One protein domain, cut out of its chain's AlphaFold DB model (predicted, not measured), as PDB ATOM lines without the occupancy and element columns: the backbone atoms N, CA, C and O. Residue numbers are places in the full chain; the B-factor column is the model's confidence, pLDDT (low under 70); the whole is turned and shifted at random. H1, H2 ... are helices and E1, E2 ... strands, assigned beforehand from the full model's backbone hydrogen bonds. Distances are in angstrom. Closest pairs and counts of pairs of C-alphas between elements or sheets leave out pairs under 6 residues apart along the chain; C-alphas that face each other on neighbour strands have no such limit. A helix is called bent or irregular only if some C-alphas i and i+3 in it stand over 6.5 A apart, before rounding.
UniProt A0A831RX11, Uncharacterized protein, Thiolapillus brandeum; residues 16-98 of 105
ATOM      1  N   LEU A  16      42.447 -27.344  56.911       94.06
ATOM      2  CA  LEU A  16      43.463 -28.010  57.720       94.06
ATOM      3  C   LEU A  16      44.000 -27.088  58.816       94.06
ATOM      4  O   LEU A  16      44.204 -27.531  59.941       94.06
ATOM      5  N   ALA A  17      44.226 -25.815  58.488       93.56
ATOM      6  CA  ALA A  17      44.763 -24.820  59.410       93.56
ATOM      7  C   ALA A  17      44.338 -23.401  59.011       93.56
ATOM      8  O   ALA A  17      44.044 -23.138  57.844       93.56
ATOM      9  N   THR A  18      44.353 -22.492  59.986       95.25
ATOM     10  CA  THR A  18      44.105 -21.056  59.806       95.25
ATOM     11  C   THR A  18      45.121 -20.254  60.616       95.25
ATOM     12  O   THR A  18      45.469 -20.641  61.733       95.25
ATOM     13  N   TRP A  19      45.640 -19.170  60.044       94.94
ATOM     14  CA  TRP A  19      46.569 -18.252  60.706       94.94
ATOM     15  C   TRP A  19      46.443 -16.844  60.122       94.94
ATOM     16  O   TRP A  19      45.811 -16.633  59.088       94.94
ATOM     17  N   THR A  20      47.054 -15.862  60.781       95.44
ATOM     18  CA  THR A  20      47.182 -14.502  60.245       95.44
ATOM     19  C   THR A  20      48.576 -14.301  59.660       95.44
ATOM     20  O   THR A  20      49.564 -14.846  60.149       95.44
ATOM     21  N   THR A  21      48.666 -13.539  58.574       95.75
ATOM     22  CA  THR A  21      49.924 -13.214  57.889       95.75
ATOM     23  C   THR A  21      49.855 -11.807  57.292       95.75
ATOM     24  O   THR A  21      48.919 -11.051  57.566       95.75
ATOM     25  N   LYS A  22      50.843 -11.430  56.477       96.00
ATOM     26  CA  LYS A  22      50.818 -10.210  55.673       96.00
ATOM     27  C   LYS A  22      50.909 -10.530  54.184       96.00
ATOM     28  O   LYS A  22      51.751 -11.321  53.773       96.00
ATOM     29  N   VAL A  23      50.094  -9.853  53.378       93.06
ATOM     30  CA  VAL A  23      50.165  -9.862  51.909       93.06
ATOM     31  C   VAL A  23      50.236  -8.417  51.431       93.06
ATOM     32  O   VAL A  23      49.444  -7.579  51.862       93.06
ATOM     33  N   GLY A  24      51.224  -8.092  50.593       88.75
ATOM     34  CA  GLY A  24      51.444  -6.713  50.136       88.75
ATOM     35  C   GLY A  24      51.632  -5.712  51.287       88.75
ATOM     36  O   GLY A  24      51.185  -4.574  51.193       88.75
ATOM     37  N   GLY A  25      52.211  -6.153  52.410       92.06
ATOM     38  CA  GLY A  25      52.421  -5.332  53.610       92.06
ATOM     39  C   GLY A  25      51.191  -5.134  54.509       92.06
ATOM     40  O   GLY A  25      51.345  -4.629  55.621       92.06
ATOM     41  N   ALA A  26      49.994  -5.565  54.099       93.75
ATOM     42  CA  ALA A  26      48.783  -5.479  54.917       93.75
ATOM     43  C   ALA A  26      48.449  -6.820  55.595       93.75
ATOM     44  O   ALA A  26      48.781  -7.868  55.041       93.75
ATOM     45  N   PRO A  27      47.769  -6.810  56.759       95.19
ATOM     46  CA  PRO A  27      47.259  -8.028  57.386       95.19
ATOM     47  C   PRO A  27      46.329  -8.818  56.458       95.19
ATOM     48  O   PRO A  27      45.535  -8.227  55.725       95.19
ATOM     49  N   ALA A  28      46.423 -10.143  56.522       94.69
ATOM     50  CA  ALA A  28      45.612 -11.084  55.761       94.69
ATOM     51  C   ALA A  28      45.308 -12.334  56.600       94.69
ATOM     52  O   ALA A  28      46.150 -12.767  57.395       94.69
ATOM     53  N   ASN A  29      44.137 -12.937  56.389       94.81
ATOM     54  CA  ASN A  29      43.835 -14.265  56.925       94.81
ATOM     55  C   ASN A  29      44.312 -15.314  55.925       94.81
ATOM     56  O   ASN A  29      44.058 -15.188  54.727       94.81
ATOM     57  N   ALA A  30      44.994 -16.344  56.406       95.75
ATOM     58  CA  ALA A  30      45.496 -17.433  55.592       95.75
ATOM     59  C   ALA A  30      44.885 -18.761  56.039       95.75
ATOM     60  O   ALA A  30      44.684 -19.009  57.232       95.75
ATOM     61  N   PHE A  31      44.594 -19.618  55.067       95.19
ATOM     62  CA  PHE A  31      43.990 -20.923  55.284       95.19
ATOM     63  C   PHE A  31      44.729 -21.969  54.456       95.19
ATOM     64  O   PHE A  31      44.935 -21.784  53.257       95.19
ATOM     65  N   ALA A  32      45.086 -23.085  55.083       95.44
ATOM     66  CA  ALA A  32      45.513 -24.283  54.373       95.44
ATOM     67  C   ALA A  32      44.283 -25.158  54.134       95.44
ATOM     68  O   ALA A  32      43.596 -25.540  55.087       95.44
ATOM     69  N   VAL A  33      44.003 -25.472  52.874       94.31
ATOM     70  CA  VAL A  33      42.804 -26.197  52.452       94.31
ATOM     71  C   VAL A  33      43.217 -27.447  51.690       94.31
ATOM     72  O   VAL A  33      43.923 -27.368  50.689       94.31
ATOM     73  N   ARG A  34      42.770 -28.618  52.146       93.50
ATOM     74  CA  ARG A  34      42.891 -29.858  51.377       93.50
ATOM     75  C   ARG A  34      41.842 -29.875  50.273       93.50
ATOM     76  O   ARG A  34      40.670 -29.629  50.553       93.50
ATOM     77  N   SER A  35      42.269 -30.195  49.058       90.81
ATOM     78  CA  SER A  35      41.425 -30.364  47.876       90.81
ATOM     79  C   SER A  35      41.896 -31.604  47.116       90.81
ATOM     80  O   SER A  35      42.923 -31.565  46.438       90.81
ATOM     81  N   GLY A  36      41.189 -32.725  47.283       88.62
ATOM     82  CA  GLY A  36      41.705 -34.036  46.871       88.62
ATOM     83  C   GLY A  36      43.032 -34.344  47.579       88.62
ATOM     84  O   GLY A  36      43.130 -34.182  48.798       88.62
ATOM     85  N   ASP A  37      44.055 -34.708  46.805       90.00
ATOM     86  CA  ASP A  37      45.413 -34.991  47.301       90.00
ATOM     87  C   ASP A  37      46.309 -33.747  47.403       90.00
ATOM     88  O   ASP A  37      47.481 -33.837  47.764       90.00
ATOM     89  N   GLN A  38      45.769 -32.569  47.088       93.19
ATOM     90  CA  GLN A  38      46.524 -31.322  47.043       93.19
ATOM     91  C   GLN A  38      46.239 -30.455  48.269       93.19
ATOM     92  O   GLN A  38      45.143 -30.474  48.841       93.19
ATOM     93  N   ILE A  39      47.236 -29.664  48.661       94.19
ATOM     94  CA  ILE A  39      47.082 -28.599  49.653       94.19
ATOM     95  C   ILE A  39      47.117 -27.272  48.908       94.19
ATOM     96  O   ILE A  39      48.098 -26.949  48.241       94.19
ATOM     97  N   LEU A  40      46.036 -26.511  49.038       95.31
ATOM     98  CA  LEU A  40      45.906 -25.162  48.512       95.31
ATOM     99  C   LEU A  40      46.027 -24.161  49.661       95.31
ATOM    100  O   LEU A  40      45.639 -24.440  50.799       95.31
ATOM    101  N   LEU A  41      46.545 -22.980  49.352       95.62
ATOM    102  CA  LEU A  41      46.583 -21.842  50.254       95.62
ATOM    103  C   LEU A  41      45.541 -20.827  49.815       95.62
ATOM    104  O   LEU A  41      45.514 -20.416  48.658       95.62
ATOM    105  N   GLN A  42      44.705 -20.403  50.748       94.81
ATOM    106  CA  GLN A  42      43.761 -19.321  50.537       94.81
ATOM    107  C   GLN A  42      44.179 -18.121  51.379       94.81
ATOM    108  O   GLN A  42      44.380 -18.259  52.583       94.81
ATOM    109  N   PHE A  43      44.261 -16.947  50.762       95.06
ATOM    110  CA  PHE A  43      44.505 -15.684  51.447       95.06
ATOM    111  C   PHE A  43      43.312 -14.759  51.269       95.06
ATOM    112  O   PHE A  43      42.949 -14.433  50.142       95.06
ATOM    113  N   GLU A  44      42.730 -14.315  52.375       94.50
ATOM    114  CA  GLU A  44      41.773 -13.216  52.404       94.50
ATOM    115  C   GLU A  44      42.522 -11.905  52.610       94.50
ATOM    116  O   GLU A  44      43.173 -11.701  53.640       94.50
ATOM    117  N   VAL A  45      42.453 -11.034  51.606       94.88
ATOM    118  CA  VAL A  45      43.186  -9.768  51.567       94.88
ATOM    119  C   VAL A  45      42.227  -8.592  51.428       94.88
ATOM    120  O   VAL A  45      41.177  -8.698  50.799       94.88
ATOM    121  N   ALA A  46      42.607  -7.446  51.989       93.75
ATOM    122  CA  ALA A  46      41.827  -6.215  51.884       93.75
ATOM    123  C   ALA A  46      41.802  -5.651  50.449       93.75
ATOM    124  O   ALA A  46      42.744  -5.849  49.676       93.75
ATOM    125  N   ASP A  47      40.780  -4.846  50.133       93.25
ATOM    126  CA  ASP A  47      40.580  -4.241  48.801       93.25
ATOM    127  C   ASP A  47      41.805  -3.474  48.307       93.25
ATOM    128  O   ASP A  47      42.231  -3.622  47.162       93.25
ATOM    129  N   ARG A  48      42.428  -2.703  49.207       92.38
ATOM    130  CA  ARG A  48      43.632  -1.912  48.918       92.38
ATOM    131  C   ARG A  48      44.840  -2.749  48.502       92.38
ATOM    132  O   ARG A  48      45.802  -2.188  48.009       92.38
ATOM    133  N   VAL A  49      44.838  -4.052  48.776       93.94
ATOM    134  CA  VAL A  49      45.875  -4.983  48.313       93.94
ATOM    135  C   VAL A  49      45.415  -5.641  47.020       93.94
ATOM    136  O   VAL A  49      46.156  -5.639  46.041       93.94
ATOM    137  N   PHE A  50      44.182  -6.152  47.003       94.31
ATOM    138  CA  PHE A  50      43.634  -6.908  45.879       94.31
ATOM    139  C   PHE A  50      43.547  -6.081  44.586       94.31
ATOM    140  O   PHE A  50      44.047  -6.495  43.543       94.31
ATOM    141  N   PHE A  51      42.976  -4.876  44.662       93.12
ATOM    142  CA  PHE A  51      42.742  -4.013  43.499       93.12
ATOM    143  C   PHE A  51      43.888  -3.039  43.198       93.12
ATOM    144  O   PHE A  51      43.791  -2.256  42.248       93.12
ATOM    145  N   ASN A  52      44.981  -3.088  43.967       93.38
ATOM    146  CA  ASN A  52      46.160  -2.257  43.716       93.38
ATOM    147  C   ASN A  52      46.901  -2.681  42.443       93.38
ATOM    148  O   ASN A  52      47.476  -1.845  41.752       93.38
ATOM    149  N   ASN A  53      46.853  -3.971  42.092       89.56
ATOM    150  CA  ASN A  53      47.437  -4.451  40.847       89.56
ATOM    151  C   ASN A  53      46.489  -4.144  39.663       89.56
ATOM    152  O   ASN A  53      45.380  -4.687  39.617       89.56
ATOM    153  N   PRO A  54      46.903  -3.314  38.683       92.88
ATOM    154  CA  PRO A  54      46.052  -2.950  37.551       92.88
ATOM    155  C   PRO A  54      45.671  -4.155  36.682       92.88
ATOM    156  O   PRO A  54      44.566  -4.186  36.148       92.88
ATOM    157  N   VAL A  55      46.537  -5.169  36.580       93.50
ATOM    158  CA  VAL A  55      46.261  -6.395  35.818       93.50
ATOM    159  C   VAL A  55      45.122  -7.179  36.466       93.50
ATOM    160  O   VAL A  55      44.182  -7.575  35.780       93.50
ATOM    161  N   VAL A  56      45.161  -7.332  37.795       93.12
ATOM    162  CA  VAL A  56      44.094  -7.997  38.562       93.12
ATOM    163  C   VAL A  56      42.787  -7.226  38.417       93.12
ATOM    164  O   VAL A  56      41.767  -7.811  38.065       93.12
ATOM    165  N   ARG A  57      42.820  -5.904  38.618       94.12
ATOM    166  CA  ARG A  57      41.633  -5.047  38.512       94.12
ATOM    167  C   ARG A  57      40.970  -5.147  37.136       94.12
ATOM    168  O   ARG A  57      39.760  -5.335  37.061       94.12
ATOM    169  N   ASN A  58      41.753  -5.068  36.062       95.31
ATOM    170  CA  ASN A  58      41.231  -5.139  34.698       95.31
ATOM    171  C   ASN A  58      40.666  -6.530  34.373       95.31
ATOM    172  O   ASN A  58      39.598  -6.634  33.774       95.31
ATOM    173  N   ALA A  59      41.344  -7.602  34.794       94.31
ATOM    174  CA  ALA A  59      40.864  -8.965  34.585       94.31
ATOM    175  C   ALA A  59      39.568  -9.244  35.357       94.31
ATOM    176  O   ALA A  59      38.630  -9.799  34.789       94.31
ATOM    177  N   VAL A  60      39.469  -8.787  36.608       92.94
ATOM    178  CA  VAL A  60      38.245  -8.908  37.409       92.94
ATOM    179  C   VAL A  60      37.092  -8.124  36.783       92.94
ATOM    180  O   VAL A  60      35.993  -8.658  36.685       92.94
ATOM    181  N   ALA A  61      37.332  -6.905  36.294       92.56
ATOM    182  CA  ALA A  61      36.304  -6.126  35.603       92.56
ATOM    183  C   ALA A  61      35.812  -6.805  34.310       92.56
ATOM    184  O   ALA A  61      34.627  -6.744  33.998       92.56
ATOM    185  N   ALA A  62      36.707  -7.467  33.571       93.69
ATOM    186  CA  ALA A  62      36.378  -8.103  32.295       93.69
ATOM    187  C   ALA A  62      35.795  -9.522  32.431       93.69
ATOM    188  O   ALA A  62      34.971  -9.928  31.617       93.69
ATOM    189  N   LYS A  63      36.259 -10.304  33.415       91.56
ATOM    190  CA  LYS A  63      36.018 -11.757  33.518       91.56
ATOM    191  C   LYS A  63      35.514 -12.209  34.892       91.56
ATOM    192  O   LYS A  63      35.333 -13.404  35.113       91.56
ATOM    193  N   GLY A  64      35.348 -11.293  35.845       90.81
ATOM    194  CA  GLY A  64      34.943 -11.594  37.223       90.81
ATOM    195  C   GLY A  64      36.029 -12.247  38.088       90.81
ATOM    196  O   GLY A  64      35.825 -12.440  39.282       90.81
ATOM    197  N   SER A  65      37.187 -12.574  37.513       93.19
ATOM    198  CA  SER A  65      38.315 -13.202  38.198       93.19
ATOM    199  C   SER A  65      39.627 -12.897  37.476       93.19
ATOM    200  O   SER A  65      39.635 -12.495  36.310       93.19
ATOM    201  N   TYR A  66      40.743 -13.086  38.172       94.06
ATOM    202  CA  TYR A  66      42.073 -13.096  37.573       94.06
ATOM    203  C   TYR A  66      42.719 -14.454  37.812       94.06
ATOM    204  O   TYR A  66      42.718 -14.949  38.933       94.06
ATOM    205  N   GLU A  67      43.296 -15.039  36.774       94.38
ATOM    206  CA  GLU A  67      43.998 -16.311  36.867       94.38
ATOM    207  C   GLU A  67      45.359 -16.179  36.196       94.38
ATOM    208  O   GLU A  67      45.478 -15.610  35.109       94.38
ATOM    209  N   THR A  68      46.388 -16.702  36.850       93.94
ATOM    210  CA  THR A  68      47.718 -16.824  36.266       93.94
ATOM    211  C   THR A  68      48.363 -18.139  36.670       93.94
ATOM    212  O   THR A  68      48.051 -18.718  37.715       93.94
ATOM    213  N   ARG A  69      49.269 -18.611  35.823       94.25
ATOM    214  CA  ARG A  69      50.065 -19.811  36.037       94.25
ATOM    215  C   ARG A  69      51.509 -19.485  35.704       94.25
ATOM    216  O   ARG A  69      51.789 -19.005  34.611       94.25
ATOM    217  N   ASP A  70      52.396 -19.791  36.635       90.38
ATOM    218  CA  ASP A  70      53.838 -19.715  36.449       90.38
ATOM    219  C   ASP A  70      54.456 -21.046  36.878       90.38
ATOM    220  O   ASP A  70      54.426 -21.408  38.057       90.38
ATOM    221  N   ASN A  71      54.984 -21.782  35.897       87.31
ATOM    222  CA  ASN A  71      55.600 -23.095  36.059       87.31
ATOM    223  C   ASN A  71      54.747 -24.041  36.924       87.31
ATOM    224  O   ASN A  71      53.751 -24.596  36.463       87.31
ATOM    225  N   ASN A  72      55.132 -24.189  38.191       92.69
ATOM    226  CA  ASN A  72      54.554 -25.138  39.135       92.69
ATOM    227  C   ASN A  72      53.458 -24.533  40.019       92.69
ATOM    228  O   ASN A  72      52.875 -25.260  40.819       92.69
ATOM    229  N   VAL A  73      53.176 -23.232  39.905       93.88
ATOM    230  CA  VAL A  73      52.215 -22.521  40.754       93.88
ATOM    231  C   VAL A  73      51.123 -21.889  39.903       93.88
ATOM    232  O   VAL A  73      51.368 -21.284  38.861       93.88
ATOM    233  N   GLN A  74      49.891 -22.004  40.376       95.50
ATOM    234  CA  GLN A  74      48.733 -21.318  39.837       95.50
ATOM    235  C   GLN A  74      48.131 -20.434  40.922       95.50
ATOM    236  O   GLN A  74      48.094 -20.800  42.100       95.50
ATOM    237  N   VAL A  75      47.668 -19.260  40.505       95.12
ATOM    238  CA  VAL A  75      46.982 -18.296  41.358       95.12
ATOM    239  C   VAL A  75      45.647 -17.954  40.721       95.12
ATOM    240  O   VAL A  75      45.600 -17.519  39.572       95.12
ATOM    241  N   LEU A  76      44.577 -18.107  41.494       94.94
ATOM    242  CA  LEU A  76      43.240 -17.634  41.168       94.94
ATOM    243  C   LEU A  76      42.852 -16.535  42.157       94.94
ATOM    244  O   LEU A  76      42.854 -16.738  43.369       94.94
ATOM    245  N   ALA A  77      42.505 -15.372  41.633       94.50
ATOM    246  CA  ALA A  77      42.091 -14.206  42.385       94.50
ATOM    247  C   ALA A  77      40.603 -13.926  42.141       94.50
ATOM    248  O   ALA A  77      40.170 -13.748  40.998       94.50
ATOM    249  N   LEU A  78      39.829 -13.868  43.225       93.75
ATOM    250  CA  LEU A  78      38.381 -13.663  43.210       93.75
ATOM    251  C   LEU A  78      38.008 -12.448  44.063       93.75
ATOM    252  O   LEU A  78      38.461 -12.366  45.207       93.75
ATOM    253  N   PRO A  79      37.186 -11.514  43.560       92.25
ATOM    254  CA  PRO A  79      36.735 -10.384  44.359       92.25
ATOM    255  C   PRO A  79      35.770 -10.832  45.469       92.25
ATOM    256  O   PRO A  79      34.939 -11.721  45.276       92.25
ATOM    257  N   LEU A  80      35.850 -10.169  46.623       88.62
ATOM    258  CA  LEU A  80      34.859 -10.207  47.701       88.62
ATOM    259  C   LEU A  80      34.213  -8.820  47.850       88.62
ATOM    260  O   LEU A  80      34.668  -7.846  47.262       88.62
ATOM    261  N   GLN A  81      33.162  -8.701  48.668       82.56
ATOM    262  CA  GLN A  81      32.533  -7.398  48.952       82.56
ATOM    263  C   GLN A  81      33.469  -6.385  49.636       82.56
ATOM    264  O   GLN A  81      33.239  -5.185  49.516       82.56
ATOM    265  N   ARG A  82      34.450  -6.859  50.412       83.38
ATOM    266  CA  ARG A  82      35.391  -6.032  51.191       83.38
ATOM    267  C   ARG A  82      36.827  -6.544  51.060       83.38
ATOM    268  O   ARG A  82      37.553  -6.654  52.050       83.38
ATOM    269  N   GLY A  83      37.205  -6.963  49.860       90.38
ATOM    270  CA  GLY A  83      38.537  -7.478  49.593       90.38
ATOM    271  C   GLY A  83      38.593  -8.404  48.397       90.38
ATOM    272  O   GLY A  83      37.839  -8.302  47.431       90.38
ATOM    273  N   GLY A  84      39.474  -9.383  48.506       93.06
ATOM    274  CA  GLY A  84      39.496 -10.503  47.590       93.06
ATOM    275  C   GLY A  84      40.171 -11.715  48.193       93.06
ATOM    276  O   GLY A  84      40.844 -11.645  49.224       93.06
ATOM    277  N   ILE A  85      39.969 -12.838  47.523       94.38
ATOM    278  CA  ILE A  85      40.653 -14.085  47.802       94.38
ATOM    279  C   ILE A  85      41.747 -14.303  46.781       94.38
ATOM    280  O   ILE A  85      41.513 -14.164  45.585       94.38
ATOM    281  N   LEU A  86      42.916 -14.708  47.267       94.81
ATOM    282  CA  LEU A  86      43.959 -15.329  46.465       94.81
ATOM    283  C   LEU A  86      43.996 -16.811  46.820       94.81
ATOM    284  O   LEU A  86      44.319 -17.169  47.951       94.81
ATOM    285  N   LEU A  87      43.652 -17.664  45.867       95.00
ATOM    286  CA  LEU A  87      43.816 -19.102  45.968       95.00
ATOM    287  C   LEU A  87      45.092 -19.492  45.227       95.00
ATOM    288  O   LEU A  87      45.258 -19.157  44.057       95.00
ATOM    289  N   VAL A  88      45.995 -20.169  45.920       95.50
ATOM    290  CA  VAL A  88      47.333 -20.509  45.441       95.50
ATOM    291  C   VAL A  88      47.553 -22.000  45.613       95.50
ATOM    292  O   VAL A  88      47.238 -22.568  46.659       95.50
ATOM    293  N   GLY A  89      48.119 -22.646  44.605       95.50
ATOM    294  CA  GLY A  89      48.458 -24.058  44.682       95.50
ATOM    295  C   GLY A  89      49.228 -24.537  43.463       95.50
ATOM    296  O   GLY A  89      49.586 -23.720  42.609       95.50
ATOM    297  N   PRO A  90      49.499 -25.847  43.384       94.56
ATOM    298  CA  PRO A  90      50.131 -26.454  42.223       94.56
ATOM    299  C   PRO A  90      49.420 -26.137  40.900       94.56
ATOM    300  O   PRO A  90      48.201 -25.962  40.834       94.56
ATOM    301  N   ALA A  91      50.179 -26.074  39.809       92.06
ATOM    302  CA  ALA A  91      49.605 -25.848  38.490       92.06
ATOM    303  C   ALA A  91      48.578 -26.935  38.126       92.06
ATOM    304  O   ALA A  91      48.886 -28.123  38.117       92.06
ATOM    305  N   GLY A  92      47.349 -26.515  37.812       90.12
ATOM    306  CA  GLY A  92      46.251 -27.415  37.462       90.12
ATOM    307  C   GLY A  92      45.490 -27.990  38.660       90.12
ATOM    308  O   GLY A  92      44.536 -28.731  38.448       90.12
ATOM    309  N   SER A  93      45.862 -27.648  39.901       90.69
ATOM    310  CA  SER A  93      45.160 -28.128  41.097       90.69
ATOM    311  C   SER A  93      44.063 -27.189  41.594       90.69
ATOM    312  O   SER A  93      43.354 -27.539  42.540       90.69
ATOM    313  N   LEU A  94      43.962 -25.974  41.043       91.06
ATOM    314  CA  LEU A  94      42.949 -25.022  41.485       91.06
ATOM    315  C   LEU A  94      41.566 -25.399  40.934       91.06
ATOM    316  O   LEU A  94      41.452 -25.753  39.759       91.06
ATOM    317  N   PRO A  95      40.501 -25.291  41.749       87.06
ATOM    318  CA  PRO A  95      39.137 -25.397  41.257       87.06
ATOM    319  C   PRO A  95      38.839 -24.278  40.243       87.06
ATOM    320  O   PRO A  95      39.358 -23.165  40.381       87.06
ATOM    321  N   PRO A  96      37.975 -24.531  39.246       82.94
ATOM    322  CA  PRO A  96      37.547 -23.490  38.321       82.94
ATOM    323  C   PRO A  96      36.760 -22.409  39.067       82.94
ATOM    324  O   PRO A  96      35.985 -22.722  39.970       82.94
ATOM    325  N   ALA A  97      36.880 -21.148  38.641       80.12
ATOM    326  CA  ALA A  97      36.166 -20.023  39.258       80.12
ATOM    327  C   ALA A  97      34.638 -20.226  39.340       80.12
ATOM    328  O   ALA A  97      33.996 -19.737  40.262       80.12
ATOM    329  N   THR A  98      34.053 -20.984  38.407       76.81
ATOM    330  CA  THR A  98      32.621 -21.325  38.377       76.81
ATOM    331  C   THR A  98      32.205 -22.368  39.418       76.81
ATOM    332  O   THR A  98      31.038 -22.413  39.792       76.81
TER     333      THR A  98
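AT A GLANCE: This is residues 16 to 98 of the 105 residues of an uncharacterized protein of Thiolapillus brandeum (UniProt A0A831RX11). One twisted antiparallel sheet of six strands makes the body of this domain, built from two three-strand runs, E1 E2 E3 and E4 E5 E6, that join side by side through E3 and E6. The short helix H1 and the longer H2 lie one after the other at one end of the strands, on the way from E3 to E4, and E1 at one edge is sharply bent. The printed part has 83 residues, with two named helices and six named strands in the order E1 E2 E3 H1 H2 E4 E5 E6; the class is mixed, helices and strands. Across the sheet the order is E1 E2 E3 E6 E5 E4. The whole is compact, with a radius of gyration of the C-alphas of 12.4 A, and its rounded outline spans 33 by 27 by 22 A.

IN THESE COORDINATES: Find C-alpha 16 at (43.463, -28.010, 57.720), where E1, residues 16 to 23, begins; it bends by 65 degrees at residue 20. E2, residues 26 to 35, runs 26.9 A, and E3, residues 38 to 45, runs 22.3 A. Next come H1, residues 47 to 50, and H2, residues 54 to 63, which starts at C-alpha 54 (46.052, -2.950, 37.551) and is 13.9 A long. Then read E4, residues 66 to 70, E5, residues 73 to 80, 22.4 A, and E6, residues 83 to 90, 23.4 A, ending at C-alpha 90 (50.131, -26.454, 42.223).

HOW THE PARTS SIT: Begin with E1 E2 E3, a meander, each strand the antiparallel neighbour of the one before. In the hairpin E1 and E2, N 21 and O 28 are 2.9 A apart; in the hairpin E2 and E3, N 31 and O 42 are 2.8 A apart. E3 and E6 are antiparallel at 160 degrees, with N 43 and O 86 at 2.8 A. E4 E5 E6 is a second meander of two hairpins: look at N 76 and O 87, 2.9 A, and N 68 and O 75, 2.9 A. E1 and E4 are the edge strands and stay apart. H1 is on the sheet at a height of 6.1 A, only just over none of the strands, with 2 C-alphas on E3; its closest C-alphas to E6 are those of Asp 47 and Gly 83, 3.9 A. H2 is on the sheet too, only just at the sheet's level at a height of 3.6 A; the C-alphas of Ala 59 and Tyr 66 of E4 are its closest, 5.2 A. H1 and H2 are close but not clearly touching. Every O i to N i+4 pair in H2 is within hydrogen-bond range; H1 is too short for one.

THE WHOLE: The C-alphas of Asp 37 and Pro 54 are the two farthest apart, 33.5 A. The printed part has no cut, and the links between its named elements are tight. Its mean pLDDT is 92.6, and no printed residue is under 70.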